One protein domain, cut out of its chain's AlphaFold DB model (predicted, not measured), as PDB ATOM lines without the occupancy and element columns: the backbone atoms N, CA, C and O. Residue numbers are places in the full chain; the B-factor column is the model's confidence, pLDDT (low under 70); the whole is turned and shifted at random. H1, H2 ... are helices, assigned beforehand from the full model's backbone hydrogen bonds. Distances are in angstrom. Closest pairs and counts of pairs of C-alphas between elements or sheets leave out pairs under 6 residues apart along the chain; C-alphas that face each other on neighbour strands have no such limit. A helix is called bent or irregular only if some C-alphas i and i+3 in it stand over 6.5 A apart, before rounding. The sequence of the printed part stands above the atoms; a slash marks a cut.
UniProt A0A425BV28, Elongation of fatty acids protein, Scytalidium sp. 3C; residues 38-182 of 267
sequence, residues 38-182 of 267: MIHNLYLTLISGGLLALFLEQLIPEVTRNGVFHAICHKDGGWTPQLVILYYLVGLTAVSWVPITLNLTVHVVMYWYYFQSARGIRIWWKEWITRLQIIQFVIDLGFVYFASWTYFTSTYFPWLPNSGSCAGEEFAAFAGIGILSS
ATOM      1  N   MET A  38     -46.753 -27.338  22.350       76.31
ATOM      2  CA  MET A  38     -46.472 -27.160  23.773       76.31
ATOM      3  C   MET A  38     -44.969 -26.992  24.038       76.31
ATOM      4  O   MET A  38     -44.580 -26.060  24.742       76.31
ATOM      5  N   ILE A  39     -44.126 -27.848  23.450       84.12
ATOM      6  CA  ILE A  39     -42.662 -27.754  23.568       84.12
ATOM      7  C   ILE A  39     -42.160 -26.451  22.949       84.12
ATOM      8  O   ILE A  39     -41.321 -25.782  23.542       84.12
ATOM      9  N   HIS A  40     -42.702 -26.061  21.795       81.12
ATOM     10  CA  HIS A  40     -42.334 -24.820  21.125       81.12
ATOM     11  C   HIS A  40     -42.608 -23.589  21.996       81.12
ATOM     12  O   HIS A  40     -41.712 -22.777  22.201       81.12
ATOM     13  N   ASN A  41     -43.804 -23.475  22.579       84.00
ATOM     14  CA  ASN A  41     -44.120 -22.341  23.451       84.00
ATOM     15  C   ASN A  41     -43.316 -22.346  24.749       84.00
ATOM     16  O   ASN A  41     -42.942 -21.282  25.238       84.00
ATOM     17  N   LEU A  42     -43.033 -23.525  25.310       87.56
ATOM     18  CA  LEU A  42     -42.156 -23.634  26.472       87.56
ATOM     19  C   LEU A  42     -40.742 -23.163  26.130       87.56
ATOM     20  O   LEU A  42     -40.171 -22.364  26.863       87.56
ATOM     21  N   TYR A  43     -40.207 -23.622  25.001       89.69
ATOM     22  CA  TYR A  43     -38.899 -23.229  24.497       89.69
ATOM     23  C   TYR A  43     -38.816 -21.715  24.277       89.69
ATOM     24  O   TYR A  43     -37.889 -21.079  24.774       89.69
ATOM     25  N   LEU A  44     -39.821 -21.123  23.622       86.38
ATOM     26  CA  LEU A  44     -39.904 -19.675  23.435       86.38
ATOM     27  C   LEU A  44     -39.979 -18.928  24.769       86.38
ATOM     28  O   LEU A  44     -39.264 -17.950  24.958       86.38
ATOM     29  N   THR A  45     -40.768 -19.416  25.727       89.31
ATOM     30  CA  THR A  45     -40.854 -18.796  27.057       89.31
ATOM     31  C   THR A  45     -39.512 -18.838  27.789       89.31
ATOM     32  O   THR A  45     -39.087 -17.832  28.349       89.31
ATOM     33  N   LEU A  46     -38.836 -19.993  27.790       90.69
ATOM     34  CA  LEU A  46     -37.570 -20.183  28.499       90.69
ATOM     35  C   LEU A  46     -36.448 -19.347  27.887       90.69
ATOM     36  O   LEU A  46     -35.690 -18.723  28.625       90.69
ATOM     37  N   ILE A  47     -36.359 -19.291  26.557       88.00
ATOM     38  CA  ILE A  47     -35.342 -18.483  25.883       88.00
ATOM     39  C   ILE A  47     -35.618 -17.000  26.053       88.00
ATOM     40  O   ILE A  47     -34.702 -16.270  26.416       88.00
ATOM     41  N   SER A  48     -36.853 -16.539  25.842       88.25
ATOM     42  CA  SER A  48     -37.181 -15.126  26.049       88.25
ATOM     43  C   SER A  48     -37.003 -14.714  27.510       88.25
ATOM     44  O   SER A  48     -36.532 -13.613  27.767       88.25
ATOM     45  N   GLY A  49     -37.312 -15.597  28.464       89.06
ATOM     46  CA  GLY A  49     -37.120 -15.349  29.893       89.06
ATOM     47  C   GLY A  49     -35.649 -15.321  30.296       89.06
ATOM     48  O   GLY A  49     -35.228 -14.408  30.999       89.06
ATOM     49  N   GLY A  50     -34.850 -16.275  29.811       89.12
ATOM     50  CA  GLY A  50     -33.405 -16.296  30.036       89.12
ATOM     51  C   GLY A  50     -32.715 -15.085  29.411       89.12
ATOM     52  O   GLY A  50     -31.917 -14.422  30.066       89.12
ATOM     53  N   LEU A  51     -33.086 -14.740  28.177       84.81
ATOM     54  CA  LEU A  51     -32.590 -13.551  27.492       84.81
ATOM     55  C   LEU A  51     -32.971 -12.271  28.244       84.81
ATOM     56  O   LEU A  51     -32.120 -11.410  28.434       84.81
ATOM     57  N   LEU A  52     -34.216 -12.165  28.721       86.44
ATOM     58  CA  LEU A  52     -34.675 -11.033  29.523       86.44
ATOM     59  C   LEU A  52     -33.896 -10.917  30.837       86.44
ATOM     60  O   LEU A  52     -33.489  -9.818  31.194       86.44
ATOM     61  N   ALA A  53     -33.660 -12.024  31.544       87.56
ATOM     62  CA  ALA A  53     -32.907 -12.019  32.796       87.56
ATOM     63  C   ALA A  53     -31.463 -11.543  32.584       87.56
ATOM     64  O   ALA A  53     -31.013 -10.637  33.280       87.56
ATOM     65  N   LEU A  54     -30.781 -12.080  31.568       84.00
ATOM     66  CA  LEU A  54     -29.427 -11.656  31.195       84.00
ATOM     67  C   LEU A  54     -29.380 -10.190  30.751       84.00
ATOM     68  O   LEU A  54     -28.393  -9.496  30.996       84.00
ATOM     69  N   PHE A  55     -30.439  -9.714  30.094       79.88
ATOM     70  CA  PHE A  55     -30.561  -8.320  29.689       79.88
ATOM     71  C   PHE A  55     -30.762  -7.398  30.895       79.88
ATOM     72  O   PHE A  55     -30.090  -6.377  31.008       79.88
ATOM     73  N   LEU A  56     -31.643  -7.771  31.829       83.31
ATOM     74  CA  LEU A  56     -31.909  -7.015  33.053       83.31
ATOM     75  C   LEU A  56     -30.696  -6.978  33.984       83.31
ATOM     76  O   LEU A  56     -30.402  -5.926  34.538       83.31
ATOM     77  N   GLU A  57     -29.966  -8.084  34.127       84.50
ATOM     78  CA  GLU A  57     -28.746  -8.143  34.940       84.50
ATOM     79  C   GLU A  57     -27.696  -7.123  34.477       84.50
ATOM     80  O   GLU A  57     -27.032  -6.497  35.299       84.50
ATOM     81  N   GLN A  58     -27.596  -6.899  33.165       75.12
ATOM     82  CA  GLN A  58     -26.674  -5.921  32.585       75.12
ATOM     83  C   GLN A  58     -27.256  -4.495  32.578       75.12
ATOM     84  O   GLN A  58     -26.517  -3.528  32.737       75.12
ATOM     85  N   LEU A  59     -28.579  -4.348  32.466       78.50
ATOM     86  CA  LEU A  59     -29.266  -3.054  32.398       78.50
ATOM     87  C   LEU A  59     -29.469  -2.377  33.765       78.50
ATOM     88  O   LEU A  59     -29.322  -1.161  33.885       78.50
ATOM     89  N   ILE A  60     -29.830  -3.134  34.805       82.62
ATOM     90  CA  ILE A  60     -30.087  -2.608  36.157       82.62
ATOM     91  C   ILE A  60     -28.908  -1.781  36.707       82.62
ATOM     92  O   ILE A  60     -29.151  -0.668  37.186       82.62
ATOM     93  N   PRO A  61     -27.643  -2.251  36.661       80.25
ATOM     94  CA  PRO A  61     -26.520  -1.469  37.176       80.25
ATOM     95  C   PRO A  61     -26.271  -0.179  36.382       80.25
ATOM     96  O   PRO A  61     -25.865   0.817  36.976       80.25
ATOM     97  N   GLU A  62     -26.556  -0.162  35.081       75.19
ATOM     98  CA  GLU A  62     -26.429   1.030  34.234       75.19
ATOM     99  C   GLU A  62     -27.478   2.092  34.609       75.19
ATOM    100  O   GLU A  62     -27.152   3.242  34.909       75.19
ATOM    101  N   VAL A  63     -28.750   1.685  34.691       81.56
ATOM    102  CA  VAL A  63     -29.868   2.591  34.999       81.56
ATOM    103  C   VAL A  63     -29.780   3.146  36.421       81.56
ATOM    104  O   VAL A  63     -30.082   4.316  36.647       81.56
ATOM    105  N   THR A  64     -29.367   2.325  37.391       83.44
ATOM    106  CA  THR A  64     -29.283   2.746  38.801       83.44
ATOM    107  C   THR A  64     -28.118   3.691  39.083       83.44
ATOM    108  O   THR A  64     -28.227   4.513  39.989       83.44
ATOM    109  N   ARG A  65     -27.022   3.606  38.319       80.88
ATOM    110  CA  ARG A  65     -25.839   4.462  38.506       80.88
ATOM    111  C   ARG A  65     -25.917   5.767  37.721       80.88
ATOM    112  O   ARG A  65     -25.573   6.809  38.269       80.88
ATOM    113  N   ASN A  66     -26.390   5.713  36.477       74.12
ATOM    114  CA  ASN A  66     -26.337   6.852  35.553       74.12
ATOM    115  C   ASN A  66     -27.710   7.505  35.317       74.12
ATOM    116  O   ASN A  66     -27.802   8.607  34.777       74.12
ATOM    117  N   GLY A  67     -28.789   6.856  35.760       78.94
ATOM    118  CA  GLY A  67     -30.159   7.325  35.586       78.94
ATOM    119  C   GLY A  67     -30.776   6.919  34.245       78.94
ATOM    120  O   GLY A  67     -30.100   6.643  33.255       78.94
ATOM    121  N   VAL A  68     -32.110   6.913  34.208       78.69
ATOM    122  CA  VAL A  68     -32.908   6.451  33.056       78.69
ATOM    123  C   VAL A  68     -32.664   7.303  31.807       78.69
ATOM    124  O   VAL A  68     -32.532   6.766  30.713       78.69
ATOM    125  N   PHE A  69     -32.564   8.627  31.952       74.62
ATOM    126  CA  PHE A  69     -32.352   9.522  30.812       74.62
ATOM    127  C   PHE A  69     -30.968   9.336  30.177       74.62
ATOM    128  O   PHE A  69     -30.854   9.316  28.954       74.62
ATOM    129  N   HIS A  70     -29.928   9.127  30.992       72.12
ATOM    130  CA  HIS A  70     -28.587   8.830  30.494       72.12
ATOM    131  C   HIS A  70     -28.560   7.484  29.761       72.12
ATOM    132  O   HIS A  70     -28.035   7.403  28.656       72.12
ATOM    133  N   ALA A  71     -29.217   6.458  30.311       71.62
ATOM    134  CA  ALA A  71     -29.317   5.145  29.677       71.62
ATOM    135  C   ALA A  71     -30.105   5.149  28.349       71.62
ATOM    136  O   ALA A  71     -29.922   4.247  27.536       71.62
ATOM    137  N   ILE A  72     -31.000   6.118  28.125       72.75
ATOM    138  CA  ILE A  72     -31.803   6.224  26.891       72.75
ATOM    139  C   ILE A  72     -31.113   7.106  25.847       72.75
ATOM    140  O   ILE A  72     -31.030   6.731  24.680       72.75
ATOM    141  N   CYS A  73     -30.657   8.292  26.253       73.06
ATOM    142  CA  CYS A  73     -30.226   9.344  25.334       73.06
ATOM    143  C   CYS A  73     -28.704   9.418  25.159       73.06
ATOM    144  O   CYS A  73     -28.242   9.927  24.140       73.06
ATOM    145  N   HIS A  74     -27.905   8.938  26.115       68.56
ATOM    146  CA  HIS A  74     -26.453   9.057  26.026       68.56
ATOM    147  C   HIS A  74     -25.863   7.987  25.100       68.56
ATOM    148  O   HIS A  74     -26.277   6.831  25.121       68.56
ATOM    149  N   LYS A  75     -24.850   8.358  24.307       61.84
ATOM    150  CA  LYS A  75     -24.174   7.449  23.360       61.84
ATOM    151  C   LYS A  75     -23.508   6.250  24.052       61.84
ATOM    152  O   LYS A  75     -23.397   5.187  23.447       61.84
ATOM    153  N   ASP A  76     -23.123   6.440  25.313       60.06
ATOM    154  CA  ASP A  76     -22.491   5.425  26.164       60.06
ATOM    155  C   ASP A  76     -23.481   4.733  27.120       60.06
ATOM    156  O   ASP A  76     -23.106   3.794  27.820       60.06
ATOM    157  N   GLY A  77     -24.748   5.168  27.144       55.25
ATOM    158  CA  GLY A  77     -25.797   4.551  27.952       55.25
ATOM    159  C   GLY A  77     -26.086   3.140  27.445       55.25
ATOM    160  O   GLY A  77     -26.714   2.963  26.404       55.25
ATOM    161  N   GLY A  78     -25.579   2.127  28.149       52.31
ATOM    162  CA  GLY A  78     -25.659   0.716  27.745       52.31
ATOM    163  C   GLY A  78     -24.357   0.118  27.191       52.31
ATOM    164  O   GLY A  78     -24.364  -1.019  26.713       52.31
ATOM    165  N   TRP A  79     -23.235   0.843  27.254       46.44
ATOM    166  CA  TRP A  79     -21.924   0.348  26.827       46.44
ATOM    167  C   TRP A  79     -21.205  -0.389  27.969       46.44
ATOM    168  O   TRP A  79     -20.400   0.180  28.703       46.44
ATOM    169  N   THR A  80     -21.455  -1.694  28.105       54.66
ATOM    170  CA  THR A  80     -20.602  -2.590  28.910       54.66
ATOM    171  C   THR A  80     -19.885  -3.601  28.007       54.66
ATOM    172  O   THR A  80     -20.551  -4.258  27.203       54.66
ATOM    173  N   PRO A  81     -18.558  -3.799  28.133       53.09
ATOM    174  CA  PRO A  81     -17.784  -4.715  27.283       53.09
ATOM    175  C   PRO A  81     -18.226  -6.192  27.371       53.09
ATOM    176  O   PRO A  81     -17.878  -6.997  26.513       53.09
ATOM    177  N   GLN A  82     -19.027  -6.556  28.372       51.56
ATOM    178  CA  GLN A  82     -19.610  -7.886  28.549       51.56
ATOM    179  C   GLN A  82     -20.862  -8.119  27.673       51.56
ATOM    180  O   GLN A  82     -21.172  -9.265  27.353       51.56
ATOM    181  N   LEU A  83     -21.522  -7.052  27.197       53.31
ATOM    182  CA  LEU A  83     -22.700  -7.104  26.312       53.31
ATOM    183  C   LEU A  83     -22.344  -7.316  24.831       53.31
ATOM    184  O   LEU A  83     -23.241  -7.392  23.994       53.31
ATOM    185  N   VAL A  84     -21.059  -7.415  24.474       57.25
ATOM    186  CA  VAL A  84     -20.581  -7.342  23.081       57.25
ATOM    187  C   VAL A  84     -21.244  -8.377  22.161       57.25
ATOM    188  O   VAL A  84     -21.639  -8.027  21.053       57.25
ATOM    189  N   ILE A  85     -21.465  -9.618  22.607       57.25
ATOM    190  CA  ILE A  85     -22.135 -10.653  21.788       57.25
ATOM    191  C   ILE A  85     -23.626 -10.354  21.575       57.25
ATOM    192  O   ILE A  85     -24.140 -10.556  20.474       57.25
ATOM    193  N   LEU A  86     -24.315  -9.833  22.594       53.38
ATOM    194  CA  LEU A  86     -25.716  -9.420  22.471       53.38
ATOM    195  C   LEU A  86     -25.838  -8.183  21.569       53.38
ATOM    196  O   LEU A  86     -26.722  -8.103  20.721       53.38
ATOM    197  N   TYR A  87     -24.895  -7.254  21.706       53.03
ATOM    198  CA  TYR A  87     -24.795  -6.019  20.938       53.03
ATOM    199  C   TYR A  87     -24.498  -6.271  19.449       53.03
ATOM    200  O   TYR A  87     -25.108  -5.635  18.590       53.03
ATOM    201  N   TYR A  88     -23.648  -7.254  19.124       46.78
ATOM    202  CA  TYR A  88     -23.391  -7.687  17.742       46.78
ATOM    203  C   TYR A  88     -24.629  -8.287  17.050       46.78
ATOM    204  O   TYR A  88     -24.708  -8.255  15.821       46.78
ATOM    205  N   LEU A  89     -25.596  -8.806  17.814       48.81
ATOM    206  CA  LEU A  89     -26.876  -9.312  17.306       48.81
ATOM    207  C   LEU A  89     -27.987  -8.242  17.279       48.81
ATOM    208  O   LEU A  89     -28.896  -8.359  16.461       48.81
ATOM    209  N   VAL A  90     -27.922  -7.223  18.149       53.25
ATOM    210  CA  VAL A  90     -29.004  -6.238  18.375       53.25
ATOM    211  C   VAL A  90     -28.780  -4.881  17.692       53.25
ATOM    212  O   VAL A  90     -29.757  -4.224  17.363       53.25
ATOM    213  N   GLY A  91     -27.544  -4.475  17.391       44.94
ATOM    214  CA  GLY A  91     -27.277  -3.351  16.485       44.94
ATOM    215  C   GLY A  91     -27.735  -1.954  16.957       44.94
ATOM    216  O   GLY A  91     -28.872  -1.533  16.776       44.94
ATOM    217  N   LEU A  92     -26.756  -1.166  17.410       49.22
ATOM    218  CA  LEU A  92     -26.592   0.270  17.109       49.22
ATOM    219  C   LEU A  92     -27.510   1.333  17.743       49.22
ATOM    220  O   LEU A  92     -27.264   2.511  17.492       49.22
ATOM    221  N   THR A  93     -28.487   1.025  18.600       56.03
ATOM    222  CA  THR A  93     -29.293   2.102  19.225       56.03
ATOM    223  C   THR A  93     -29.548   1.884  20.716       56.03
ATOM    224  O   THR A  93     -30.356   1.042  21.099       56.03
ATOM    225  N   ALA A  94     -28.897   2.692  21.565       58.12
ATOM    226  CA  ALA A  94     -29.168   2.754  23.007       58.12
ATOM    227  C   ALA A  94     -30.665   2.992  23.288       58.12
ATOM    228  O   ALA A  94     -31.244   2.375  24.166       58.12
ATOM    229  N   VAL A  95     -31.357   3.760  22.448       64.06
ATOM    230  CA  VAL A  95     -32.803   4.018  22.578       64.06
ATOM    231  C   VAL A  95     -33.673   2.741  22.494       64.06
ATOM    232  O   VAL A  95     -34.779   2.711  23.035       64.06
ATOM    233  N   SER A  96     -33.199   1.663  21.857       71.25
ATOM    234  CA  SER A  96     -34.017   0.473  21.567       71.25
ATOM    235  C   SER A  96     -34.142  -0.521  22.721       71.25
ATOM    236  O   SER A  96     -34.992  -1.411  22.658       71.25
ATOM    237  N   TRP A  97     -33.355  -0.398  23.796       75.62
ATOM    238  CA  TRP A  97     -33.436  -1.355  24.907       75.62
ATOM    239  C   TRP A  97     -34.786  -1.305  25.638       75.62
ATOM    240  O   TRP A  97     -35.261  -2.342  26.108       75.62
ATOM    241  N   VAL A  98     -35.434  -0.131  25.706       81.12
ATOM    242  CA  VAL A  98     -36.748   0.033  26.354       81.12
ATOM    243  C   VAL A  98     -37.819  -0.787  25.614       81.12
ATOM    244  O   VAL A  98     -38.384  -1.686  26.242       81.12
ATOM    245  N   PRO A  99     -38.028  -0.612  24.290       84.19
ATOM    246  CA  PRO A  99     -38.920  -1.485  23.527       84.19
ATOM    247  C   PRO A  99     -38.567  -2.969  23.618       84.19
ATOM    248  O   PRO A  99     -39.446  -3.810  23.764       84.19
ATOM    249  N   ILE A 100     -37.278  -3.321  23.567       83.00
ATOM    250  CA  ILE A 100     -36.849  -4.727  23.612       83.00
ATOM    251  C   ILE A 100     -37.226  -5.368  24.955       83.00
ATOM    252  O   ILE A 100     -37.805  -6.453  24.978       83.00
ATOM    253  N   THR A 101     -36.941  -4.706  26.077       83.81
ATOM    254  CA  THR A 101     -37.248  -5.238  27.417       83.81
ATOM    255  C   THR A 101     -38.740  -5.376  27.663       83.81
ATOM    256  O   THR A 101     -39.186  -6.420  28.152       83.81
ATOM    257  N   LEU A 102     -39.524  -4.362  27.297       87.38
ATOM    258  CA  LEU A 102     -40.979  -4.388  27.428       87.38
ATOM    259  C   LEU A 102     -41.598  -5.456  26.523       87.38
ATOM    260  O   LEU A 102     -42.452  -6.225  26.979       87.38
ATOM    261  N   ASN A 103     -41.103  -5.588  25.291       86.69
ATOM    262  CA  ASN A 103     -41.548  -6.613  24.362       86.69
ATOM    263  C   ASN A 103     -41.259  -8.022  24.890       86.69
ATOM    264  O   ASN A 103     -42.194  -8.810  25.031       86.69
ATOM    265  N   LEU A 104     -40.007  -8.325  25.257       86.50
ATOM    266  CA  LEU A 104     -39.625  -9.630  25.809       86.50
ATOM    267  C   LEU A 104     -40.433  -9.968  27.064       86.50
ATOM    268  O   LEU A 104     -40.893 -11.100  27.202       86.50
ATOM    269  N   THR A 105     -40.659  -8.996  27.949       89.25
ATOM    270  CA  THR A 105     -41.450  -9.197  29.172       89.25
ATOM    271  C   THR A 105     -42.875  -9.636  28.846       89.25
ATOM    272  O   THR A 105     -43.354 -10.652  29.355       89.25
ATOM    273  N   VAL A 106     -43.559  -8.919  27.951       89.69
ATOM    274  CA  VAL A 106     -44.922  -9.289  27.548       89.69
ATOM    275  C   VAL A 106     -44.936 -10.601  26.759       89.69
ATOM    276  O   VAL A 106     -45.876 -11.389  26.879       89.69
ATOM    277  N   HIS A 107     -43.887 -10.876  25.989       86.00
ATOM    278  CA  HIS A 107     -43.741 -12.093  25.201       86.00
ATOM    279  C   HIS A 107     -43.584 -13.345  26.070       86.00
ATOM    280  O   HIS A 107     -44.264 -14.343  25.835       86.00
ATOM    281  N   VAL A 108     -42.776 -13.268  27.132       89.06
ATOM    282  CA  VAL A 108     -42.658 -14.323  28.150       89.06
ATOM    283  C   VAL A 108     -44.023 -14.615  28.763       89.06
ATOM    284  O   VAL A 108     -44.432 -15.770  28.838       89.06
ATOM    285  N   VAL A 109     -44.771 -13.573  29.142       88.19
ATOM    286  CA  VAL A 109     -46.109 -13.723  29.735       88.19
ATOM    287  C   VAL A 109     -47.095 -14.367  28.754       88.19
ATOM    288  O   VAL A 109     -47.862 -15.254  29.135       88.19
ATOM    289  N   MET A 110     -47.068 -13.956  27.486       84.88
ATOM    290  CA  MET A 110     -47.952 -14.482  26.446       84.88
ATOM    291  C   MET A 110     -47.651 -15.952  26.115       84.88
ATOM    292  O   MET A 110     -48.577 -16.767  26.091       84.88
ATOM    293  N   TYR A 111     -46.385 -16.333  25.933       84.25
ATOM    294  CA  TYR A 111     -46.047 -17.730  25.650       84.25
ATOM    295  C   TYR A 111     -46.220 -18.639  26.855       84.25
ATOM    296  O   TYR A 111     -46.689 -19.770  26.700       84.25
ATOM    297  N   TRP A 112     -45.947 -18.136  28.058       83.69
ATOM    298  CA  TRP A 112     -46.244 -18.862  29.284       83.69
ATOM    299  C   TRP A 112     -47.744 -19.132  29.419       83.69
ATOM    300  O   TRP A 112     -48.157 -20.228  29.807       83.69
ATOM    301  N   TYR A 113     -48.582 -18.161  29.050       83.38
ATOM    302  CA  TYR A 113     -50.026 -18.353  28.973       83.38
ATOM    303  C   TYR A 113     -50.406 -19.438  27.952       83.38
ATOM    304  O   TYR A 113     -51.192 -20.326  28.288       83.38
ATOM    305  N   TYR A 114     -49.824 -19.438  26.747       76.25
ATOM    306  CA  TYR A 114     -50.110 -20.466  25.735       76.25
ATOM    307  C   TYR A 114     -49.616 -21.863  26.113       76.25
ATOM    308  O   TYR A 114     -50.233 -22.871  25.767       76.25
ATOM    309  N   PHE A 115     -48.522 -21.949  26.859       79.50
ATOM    310  CA  PHE A 115     -48.062 -23.207  27.421       79.50
ATOM    311  C   PHE A 115     -49.030 -23.747  28.486       79.50
ATOM    312  O   PHE A 115     -49.357 -24.934  28.495       79.50
ATOM    313  N   GLN A 116     -49.543 -22.876  29.358       77.00
ATOM    314  CA  GLN A 116     -50.524 -23.259  30.376       77.00
ATOM    315  C   GLN A 116     -51.895 -23.610  29.783       77.00
ATOM    316  O   GLN A 116     -52.534 -24.555  30.252       77.00
ATOM    317  N   SER A 117     -52.339 -22.913  28.733       69.69
ATOM    318  CA  SER A 117     -53.600 -23.230  28.052       69.69
ATOM    319  C   SER A 117     -53.553 -24.608  27.379       69.69
ATOM    320  O   SER A 117     -54.540 -25.344  27.424       69.69
ATOM    321  N   ALA A 118     -52.388 -25.026  26.869       69.75
ATOM    322  CA  ALA A 118     -52.175 -26.366  26.319       69.75
ATOM    323  C   ALA A 118     -52.269 -27.490  27.375       69.75
ATOM    324  O   ALA A 118     -52.504 -28.644  27.018       69.75
ATOM    325  N   ARG A 119     -52.139 -27.172  28.673       72.94
ATOM    326  CA  ARG A 119     -52.331 -28.116  29.792       72.94
ATOM    327  C   ARG A 119     -53.784 -28.235  30.263       72.94
ATOM    328  O   ARG A 119     -54.062 -28.997  31.183       72.94
ATOM    329  N   GLY A 120     -54.718 -27.500  29.654       65.75
ATOM    330  CA  GLY A 120     -56.148 -27.595  29.967       65.75
ATOM    331  C   GLY A 120     -56.600 -26.795  31.194       65.75
ATOM    332  O   GLY A 120     -57.753 -26.926  31.609       65.75
ATOM    333  N   ILE A 121     -55.740 -25.943  31.760       69.69
ATOM    334  CA  ILE A 121     -56.112 -25.056  32.870       69.69
ATOM    335  C   ILE A 121     -56.973 -23.919  32.308       69.69
ATOM    336  O   ILE A 121     -56.550 -23.169  31.426       69.69
ATOM    337  N   ARG A 122     -58.209 -23.786  32.800       57.34
ATOM    338  CA  ARG A 122     -59.122 -22.707  32.396       57.34
ATOM    339  C   ARG A 122     -58.774 -21.435  33.162       57.34
ATOM    340  O   ARG A 122     -58.991 -21.352  34.365       57.34
ATOM    341  N   ILE A 123     -58.240 -20.452  32.447       63.69
ATOM    342  CA  ILE A 123     -57.678 -19.228  33.018       63.69
ATOM    343  C   ILE A 123     -58.652 -18.057  32.807       63.69
ATOM    344  O   ILE A 123     -59.076 -17.794  31.679       63.69
ATOM    345  N   TRP A 124     -59.004 -17.335  33.878       69.06
ATOM    346  CA  TRP A 124     -59.973 -16.227  33.818       69.06
ATOM    347  C   TRP A 124     -59.384 -14.910  33.284       69.06
ATOM    348  O   TRP A 124     -60.125 -14.061  32.800       69.06
ATOM    349  N   TRP A 125     -58.059 -14.733  33.313       71.62
ATOM    350  CA  TRP A 125     -57.384 -13.490  32.908       71.62
ATOM    351  C   TRP A 125     -56.953 -13.438  31.430       71.62
ATOM    352  O   TRP A 125     -56.101 -12.634  31.058       71.62
ATOM    353  N   LYS A 126     -57.547 -14.253  30.551       68.38
ATOM    354  CA  LYS A 126     -57.190 -14.312  29.116       68.38
ATOM    355  C   LYS A 126     -57.300 -12.971  28.373       68.38
ATOM    356  O   LYS A 126     -56.521 -12.700  27.467       68.38
ATOM    357  N   GLU A 127     -58.229 -12.106  28.778       67.69
ATOM    358  CA  GLU A 127     -58.413 -10.788  28.152       67.69
ATOM    359  C   GLU A 127     -57.286  -9.807  28.493       67.69
ATOM    360  O   GLU A 127     -57.017  -8.887  27.723       67.69
ATOM    361  N   TRP A 128     -56.594 -10.009  29.618       76.69
ATOM    362  CA  TRP A 128     -55.501  -9.140  30.048       76.69
ATOM    363  C   TRP A 128     -54.239  -9.341  29.208       76.69
ATOM    364  O   TRP A 128     -53.530  -8.374  28.957       76.69
ATOM    365  N   ILE A 129     -54.000 -10.546  28.684       74.31
ATOM    366  CA  ILE A 129     -52.796 -10.868  27.899       74.31
ATOM    367  C   ILE A 129     -52.700 -10.010  26.626       74.31
ATOM    368  O   ILE A 129     -51.659  -9.421  26.347       74.31
ATOM    369  N   THR A 130     -53.805  -9.862  25.889       70.88
ATOM    370  CA  THR A 130     -53.836  -9.012  24.678       70.88
ATOM    371  C   THR A 130     -53.819  -7.517  25.005       70.88
ATOM    372  O   THR A 130     -53.262  -6.727  24.246       70.88
ATOM    373  N   ARG A 131     -54.360  -7.113  26.163       77.50
ATOM    374  CA  ARG A 131     -54.277  -5.725  26.644       77.50
ATOM    375  C   ARG A 131     -52.843  -5.345  27.015       77.50
ATOM    376  O   ARG A 131     -52.419  -4.253  26.662       77.50
ATOM    377  N   LEU A 132     -52.080  -6.248  27.634       81.75
ATOM    378  CA  LEU A 132     -50.659  -6.032  27.945       81.75
ATOM    379  C   LEU A 132     -49.814  -5.826  26.676       81.75
ATOM    380  O   LEU A 132     -48.958  -4.948  26.656       81.75
ATOM    381  N   GLN A 133     -50.103  -6.557  25.594       80.38
ATOM    382  CA  GLN A 133     -49.445  -6.368  24.290       80.38
ATOM    383  C   GLN A 133     -49.748  -5.016  23.635       80.38
ATOM    384  O   GLN A 133     -48.900  -4.457  22.948       80.38
ATOM    385  N   ILE A 134     -50.938  -4.462  23.838       81.00
ATOM    386  CA  ILE A 134     -51.272  -3.130  23.314       81.00
ATOM    387  C   ILE A 134     -50.630  -2.051  24.186       81.00
ATOM    388  O   ILE A 134     -50.076  -1.090  23.662       81.00
ATOM    389  N   ILE A 135     -50.656  -2.236  25.508       86.06
ATOM    390  CA  ILE A 135     -50.045  -1.308  26.461       86.06
ATOM    391  C   ILE A 135     -48.535  -1.194  26.220       86.06
ATOM    392  O   ILE A 135     -48.046  -0.069  26.182       86.06
ATOM    393  N   GLN A 136     -47.810  -2.299  25.977       86.44
ATOM    394  CA  GLN A 136     -46.377  -2.205  25.648       86.44
ATOM    395  C   GLN A 136     -46.134  -1.391  24.376       86.44
ATOM    396  O   GLN A 136     -45.347  -0.459  24.427       86.44
ATOM    397  N   PHE A 137     -46.900  -1.602  23.296       85.00
ATOM    398  CA  PHE A 137     -46.718  -0.807  22.072       85.00
ATOM    399  C   PHE A 137     -46.989   0.685  22.286       85.00
ATOM    400  O   PHE A 137     -46.317   1.514  21.681       85.00
ATOM    401  N   VAL A 138     -47.967   1.045  23.123       86.56
ATOM    402  CA  VAL A 138     -48.259   2.456  23.431       86.56
ATOM    403  C   VAL A 138     -47.123   3.089  24.233       86.56
ATOM    404  O   VAL A 138     -46.720   4.212  23.932       86.56
ATOM    405  N   ILE A 139     -46.595   2.375  25.231       88.31
ATOM    406  CA  ILE A 139     -45.462   2.841  26.038       88.31
ATOM    407  C   ILE A 139     -44.211   2.974  25.157       88.31
ATOM    408  O   ILE A 139     -43.571   4.025  25.171       88.31
ATOM    409  N   ASP A 140     -43.919   1.970  24.330       85.62
ATOM    410  CA  ASP A 140     -42.783   1.959  23.404       85.62
ATOM    411  C   ASP A 140     -42.857   3.112  22.402       85.62
ATOM    412  O   ASP A 140     -41.873   3.823  22.201       85.62
ATOM    413  N   LEU A 141     -44.033   3.346  21.805       85.56
ATOM    414  CA  LEU A 141     -44.253   4.467  20.888       85.56
ATOM    415  C   LEU A 141     -44.005   5.806  21.592       85.56
ATOM    416  O   LEU A 141     -43.371   6.685  21.014       85.56
ATOM    417  N   GLY A 142     -44.469   5.957  22.836       86.31
ATOM    418  CA  GLY A 142     -44.232   7.153  23.642       86.31
ATOM    419  C   GLY A 142     -42.742   7.421  23.861       86.31
ATOM    420  O   GLY A 142     -42.276   8.530  23.602       86.31
ATOM    421  N   PHE A 143     -41.980   6.400  24.266       83.06
ATOM    422  CA  PHE A 143     -40.533   6.516  24.472       83.06
ATOM    423  C   PHE A 143     -39.770   6.803  23.176       83.06
ATOM    424  O   PHE A 143     -38.921   7.692  23.153       83.06
ATOM    425  N   VAL A 144     -40.089   6.101  22.086       82.12
ATOM    426  CA  VAL A 144     -39.422   6.297  20.789       82.12
ATOM    427  C   VAL A 144     -39.746   7.669  20.204       82.12
ATOM    428  O   VAL A 144     -38.853   8.335  19.678       82.12
ATOM    429  N   TYR A 145     -40.992   8.129  20.328       84.31
ATOM    430  CA  TYR A 145     -41.386   9.465  19.891       84.31
ATOM    431  C   TYR A 145     -40.698  10.546  20.725       84.31
ATOM    432  O   TYR A 145     -40.176  11.500  20.159       84.31
ATOM    433  N   PHE A 146     -40.619  10.376  22.048       84.38
ATOM    434  CA  PHE A 146     -39.904  11.295  22.937       84.38
ATOM    435  C   PHE A 146     -38.400  11.366  22.631       84.38
ATOM    436  O   PHE A 146     -37.841  12.460  22.527       84.38
ATOM    437  N   ALA A 147     -37.744  10.219  22.438       79.19
ATOM    438  CA  ALA A 147     -36.325  10.158  22.090       79.19
ATOM    439  C   ALA A 147     -36.056  10.799  20.719       79.19
ATOM    440  O   ALA A 147     -35.156  11.627  20.582       79.19
ATOM    441  N   SER A 148     -36.896  10.494  19.726       80.75
ATOM    442  CA  SER A 148     -36.799  11.087  18.386       80.75
ATOM    443  C   SER A 148     -37.058  12.591  18.421       80.75
ATOM    444  O   SER A 148     -36.300  13.358  17.839       80.75
ATOM    445  N   TRP A 149     -38.077  13.043  19.154       81.88
ATOM    446  CA  TRP A 149     -38.368  14.464  19.348       81.88
ATOM    447  C   TRP A 149     -37.179  15.204  19.963       81.88
ATOM    448  O   TRP A 149     -36.794  16.271  19.483       81.88
ATOM    449  N   THR A 150     -36.567  14.623  20.996       81.06
ATOM    450  CA  THR A 150     -35.392  15.191  21.667       81.06
ATOM    451  C   THR A 150     -34.199  15.274  20.712       81.06
ATOM    452  O   THR A 150     -33.568  16.325  20.633       81.06
ATOM    453  N   TYR A 151     -33.955  14.222  19.921       78.12
ATOM    454  CA  TYR A 151     -32.930  14.201  18.872       78.12
ATOM    455  C   TYR A 151     -33.147  15.298  17.817       78.12
ATOM    456  O   TYR A 151     -32.255  16.105  17.557       78.12
ATOM    457  N   PHE A 152     -34.348  15.373  17.231       79.19
ATOM    458  CA  PHE A 152     -34.665  16.362  16.196       79.19
ATOM    459  C   PHE A 152     -34.568  17.788  16.727       79.19
ATOM    460  O   PHE A 152     -34.031  18.666  16.053       79.19
ATOM    461  N   THR A 153     -35.042  18.012  17.951       79.31
ATOM    462  CA  THR A 153     -34.994  19.328  18.582       79.31
ATOM    463  C   THR A 153     -33.556  19.749  18.885       79.31
ATOM    464  O   THR A 153     -33.199  20.891  18.613       79.31
ATOM    465  N   SER A 154     -32.695  18.847  19.373       76.00
ATOM    466  CA  SER A 154     -31.290  19.196  19.627       76.00
ATOM    467  C   SER A 154     -30.487  19.449  18.346       76.00
ATOM    468  O   SER A 154     -29.564  20.258  18.367       76.00
ATOM    469  N   THR A 155     -30.828  18.771  17.245       77.06
ATOM    470  CA  THR A 155     -30.046  18.802  15.994       77.06
ATOM    471  C   THR A 155     -30.510  19.887  15.022       77.06
ATOM    472  O   THR A 155     -29.681  20.598  14.460       77.06
ATOM    473  N   TYR A 156     -31.822  20.032  14.814       78.31
ATOM    474  CA  TYR A 156     -32.375  20.922  13.786       78.31
ATOM    475  C   TYR A 156     -32.907  22.237  14.355       78.31
ATOM    476  O   TYR A 156     -32.833  23.268  13.688       78.31
ATOM    477  N   PHE A 157     -33.443  22.220  15.577       75.44
ATOM    478  CA  PHE A 157     -34.186  23.351  16.130       75.44
ATOM    479  C   PHE A 157     -33.825  23.637  17.595       75.44
ATOM    480  O   PHE A 157     -34.653  23.444  18.489       75.44
ATOM    481  N   PRO A 158     -32.617  24.172  17.865       69.25
ATOM    482  CA  PRO A 158     -32.127  24.398  19.227       69.25
ATOM    483  C   PRO A 158     -32.955  25.407  20.043       69.25
ATOM    484  O   PRO A 158     -32.760  25.515  21.250       69.25
ATOM    485  N   TRP A 159     -33.878  26.147  19.414       74.12
ATOM    486  CA  TRP A 159     -34.762  27.102  20.096       74.12
ATOM    487  C   TRP A 159     -35.993  26.458  20.758       74.12
ATOM    488  O   TRP A 159     -36.700  27.130  21.508       74.12
ATOM    489  N   LEU A 160     -36.298  25.192  20.459       74.69
ATOM    490  CA  LEU A 160     -37.419  24.466  21.057       74.69
ATOM    491  C   LEU A 160     -36.979  23.746  22.349       74.69
ATOM    492  O   LEU A 160     -35.818  23.343  22.468       74.69
ATOM    493  N   PRO A 161     -37.895  23.550  23.319       73.31
ATOM    494  CA  PRO A 161     -37.578  22.866  24.566       73.31
ATOM    495  C   PRO A 161     -37.155  21.417  24.287       73.31
ATOM    496  O   PRO A 161     -37.946  20.603  23.806       73.31
ATOM    497  N   ASN A 162     -35.902  21.103  24.612       69.19
ATOM    498  CA  ASN A 162     -35.341  19.755  24.573       69.19
ATOM    499  C   ASN A 162     -34.933  19.317  25.985       69.19
ATOM    500  O   ASN A 162     -34.674  20.141  26.858       69.19
ATOM    501  N   SER A 163     -34.909  18.004  26.221       63.62
ATOM    502  CA  SER A 163     -34.456  17.433  27.498       63.62
ATOM    503  C   SER A 163     -32.957  17.091  27.505       63.62
ATOM    504  O   SER A 163     -32.494  16.459  28.446       63.62
ATOM    505  N   GLY A 164     -32.191  17.497  26.482       69.12
ATOM    506  CA  GLY A 164     -30.762  17.194  26.318       69.12
ATOM    507  C   GLY A 164     -30.405  16.687  24.915       69.12
ATOM    508  O   GLY A 164     -31.237  16.704  24.009       69.12
ATOM    509  N   SER A 165     -29.163  16.227  24.733       68.44
ATOM    510  CA  SER A 165     -28.687  15.585  23.502       68.44
ATOM    511  C   SER A 165     -28.986  14.082  23.522       68.44
ATOM    512  O   SER A 165     -28.594  13.370  24.445       68.44
ATOM    513  N   CYS A 166     -29.686  13.595  22.496       72.88
ATOM    514  CA  CYS A 166     -29.922  12.166  22.292       72.88
ATOM    515  C   CYS A 166     -28.992  11.654  21.189       72.88
ATOM    516  O   CYS A 166     -28.878  12.277  20.137       72.88
ATOM    517  N   ALA A 167     -28.325  10.523  21.404       67.50
ATOM    518  CA  ALA A 167     -27.545   9.847  20.378       67.50
ATOM    519  C   ALA A 167     -28.444   8.882  19.592       67.50
ATOM    520  O   ALA A 167     -29.117   8.032  20.171       67.50
ATOM    521  N   GLY A 168     -28.451   9.001  18.266       66.25
ATOM    522  CA  GLY A 168     -29.255   8.150  17.394       66.25
ATOM    523  C   GLY A 168     -28.933   8.366  15.920       66.25
ATOM    524  O   GLY A 168     -28.411   9.413  15.535       66.25
ATOM    525  N   GLU A 169     -29.219   7.355  15.104       70.62
ATOM    526  CA  GLU A 169     -29.166   7.464  13.648       70.62
ATOM    527  C   GLU A 169     -30.542   7.894  13.121       70.62
ATOM    528  O   GLU A 169     -31.562   7.294  13.468       70.62
ATOM    529  N   GLU A 170     -30.573   8.912  12.262       74.19
ATOM    530  CA  GLU A 170     -31.813   9.492  11.726       74.19
ATOM    531  C   GLU A 170     -32.665   8.456  10.989       74.19
ATOM    532  O   GLU A 170     -33.877   8.361  11.192       74.19
ATOM    533  N   PHE A 171     -32.016   7.627  10.168       75.19
ATOM    534  CA  PHE A 171     -32.680   6.576   9.409       75.19
ATOM    535  C   PHE A 171     -33.317   5.523  10.325       75.19
ATOM    536  O   PHE A 171     -34.462   5.120  10.106       75.19
ATOM    537  N   ALA A 172     -32.617   5.123  11.393       72.12
ATOM    538  CA  ALA A 172     -33.133   4.175  12.373       72.12
ATOM    539  C   ALA A 172     -34.328   4.747  13.152       72.12
ATOM    540  O   ALA A 172     -35.302   4.029  13.383       72.12
ATOM    541  N   ALA A 173     -34.297   6.039  13.499       74.25
ATOM    542  CA  ALA A 173     -35.406   6.711  14.177       74.25
ATOM    543  C   ALA A 173     -36.672   6.742  13.303       74.25
ATOM    544  O   ALA A 173     -37.743   6.321  13.745       74.25
ATOM    545  N   PHE A 174     -36.556   7.155  12.035       80.88
ATOM    546  CA  PHE A 174     -37.696   7.172  11.111       80.88
ATOM    547  C   PHE A 174     -38.239   5.771  10.815       80.88
ATOM    548  O   PHE A 174     -39.456   5.561  10.846       80.88
ATOM    549  N   ALA A 175     -37.356   4.801  10.560       79.94
ATOM    550  CA  ALA A 175     -37.755   3.418  10.327       79.94
ATOM    551  C   ALA A 175     -38.444   2.817  11.565       79.94
ATOM    552  O   ALA A 175     -39.496   2.189  11.438       79.94
ATOM    553  N   GLY A 176     -37.903   3.065  12.762       75.50
ATOM    554  CA  GLY A 176     -38.468   2.616  14.033       75.50
ATOM    555  C   GLY A 176     -39.864   3.180  14.288       75.50
ATOM    556  O   GLY A 176     -40.791   2.414  14.557       75.50
ATOM    557  N   ILE A 177     -40.050   4.496  14.120       81.69
ATOM    558  CA  ILE A 177     -41.364   5.146  14.242       81.69
ATOM    559  C   ILE A 177     -42.360   4.544  13.247       81.69
ATOM    560  O   ILE A 177     -43.483   4.212  13.634       81.69
ATOM    561  N   GLY A 178     -41.967   4.385  11.980       83.19
ATOM    562  CA  GLY A 178     -42.841   3.844  10.937       83.19
ATOM    563  C   GLY A 178     -43.299   2.417  11.241       83.19
ATOM    564  O   GLY A 178     -44.495   2.117  11.185       83.19
ATOM    565  N   ILE A 179     -42.362   1.549  11.632       83.12
ATOM    566  CA  ILE A 179     -42.640   0.150  11.967       83.12
ATOM    567  C   ILE A 179     -43.542   0.056  13.206       83.12
ATOM    568  O   ILE A 179     -44.601  -0.572  13.133       83.12
ATOM    569  N   LEU A 180     -43.184   0.715  14.314       79.88
ATOM    570  CA  LEU A 180     -43.958   0.671  15.562       79.88
ATOM    571  C   LEU A 180     -45.370   1.240  15.385       79.88
ATOM    572  O   LEU A 180     -46.340   0.635  15.845       79.88
ATOM    573  N   SER A 181     -45.508   2.343  14.648       83.19
ATOM    574  CA  SER A 181     -46.817   2.930  14.335       83.19
ATOM    575  C   SER A 181     -47.681   1.974  13.509       83.19
ATOM    576  O   SER A 181     -48.868   1.803  13.793       83.19
ATOM    577  N   SER A 182     -47.093   1.300  12.511       85.25
ATOM    578  CA  SER A 182     -47.817   0.334  11.676       85.25
ATOM    579  C   SER A 182     -48.304  -0.885  12.473       85.25
ATOM    580  O   SER A 182     -49.452  -1.308  12.310       85.25
TER     581      SER A 182
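AT A GLANCE: This is residues 38 to 182 of the 267 residues of the protein "Elongation of fatty acids protein" of Scytalidium sp. 3C (UniProt A0A425BV28). Three long helices, H5, H4 and H1, stand side by side in a staggered row with H4 in the middle, each running opposite to its neighbour. H6 folds back along part of H5, short H2 sits by the beginning of H4, and the irregular H3 touches no helix. The printed part has 145 residues with six named helices, H1 to H6 in order, and no named strand; the class is all helix. It is only just compact, close to loose, with a radius of gyration of the C-alphas of 17.4 A, and its outline is elongated, 59 by 33 by 26 A.

IN THESE COORDINATES: The longest helix, H5, is residues 126 to 156, 45.7 A from first to last C-alpha, beginning at (-57.190, -14.312, 29.116). H4, residues 94 to 118, measures 37.3 A and is only just irregular: C-alphas 95 and 98 are 6.8 A apart. H1, residues 38 to 66, measures 41.2 A from C-alpha 38 at (-46.472, -27.160, 23.773) and has a kink of 32 degrees near residue 58. H2 is residues 68 to 73. H3, residues 81 to 90, is irregular, with C-alphas 82 and 85 7.7 A apart. H6, residues 170 to 182, ends at (-47.817, 0.334, 11.676).

HOW THE PARTS SIT: H4 is the hub, touching H1, H2 and H5. H4 and H5 form a helical hairpin at a shallow tilt of 8 degrees, opposite ways; their closest C-alphas, Pro 99 and Asp 140, are 5.2 A apart. H1 touches H4 at a shallow tilt of 31 degrees, opposite ways, closest at the C-alphas of Thr 45 and Val 108, 4.9 A. H1 and H5 are apart. H5 touches H6 with residues 137 to 148 alone, a helical hairpin at 28 degrees, closest at the C-alphas of Ser 148 and Ala 173, 6.2 A. H4 touches H2 with residues 94 to 98 alone, at a steep tilt of 65 degrees; the closest C-alphas, Ile 72 and Val 95, are 4.9 A apart. H1 and H2 touch only at the corner, and only just, with 3 pairs of C-alphas within 8 A; the closest are Val 63 and Ala 71, 5.9 A. H3 is close to H1 but not clearly touching: the closest C-alphas, Gln 58 and Leu 83, are 7.5 A apart. Every O i to N i+4 pair is within hydrogen-bond range in H2 and H6, against 23 of 25 in H1, 3 of 6 in H3, 19 of 21 in H4 and 24 of 27 in H5.

THE WHOLE: The two C-alphas farthest apart, Gly 120 and Trp 159, are 59.6 A apart. The printed part has no cut, and the link from H5 to H6, residues 157 to 169, is long. Mean pLDDT of the printed part is 75.5; among the 38 residues under 70 are residues 74 to 95.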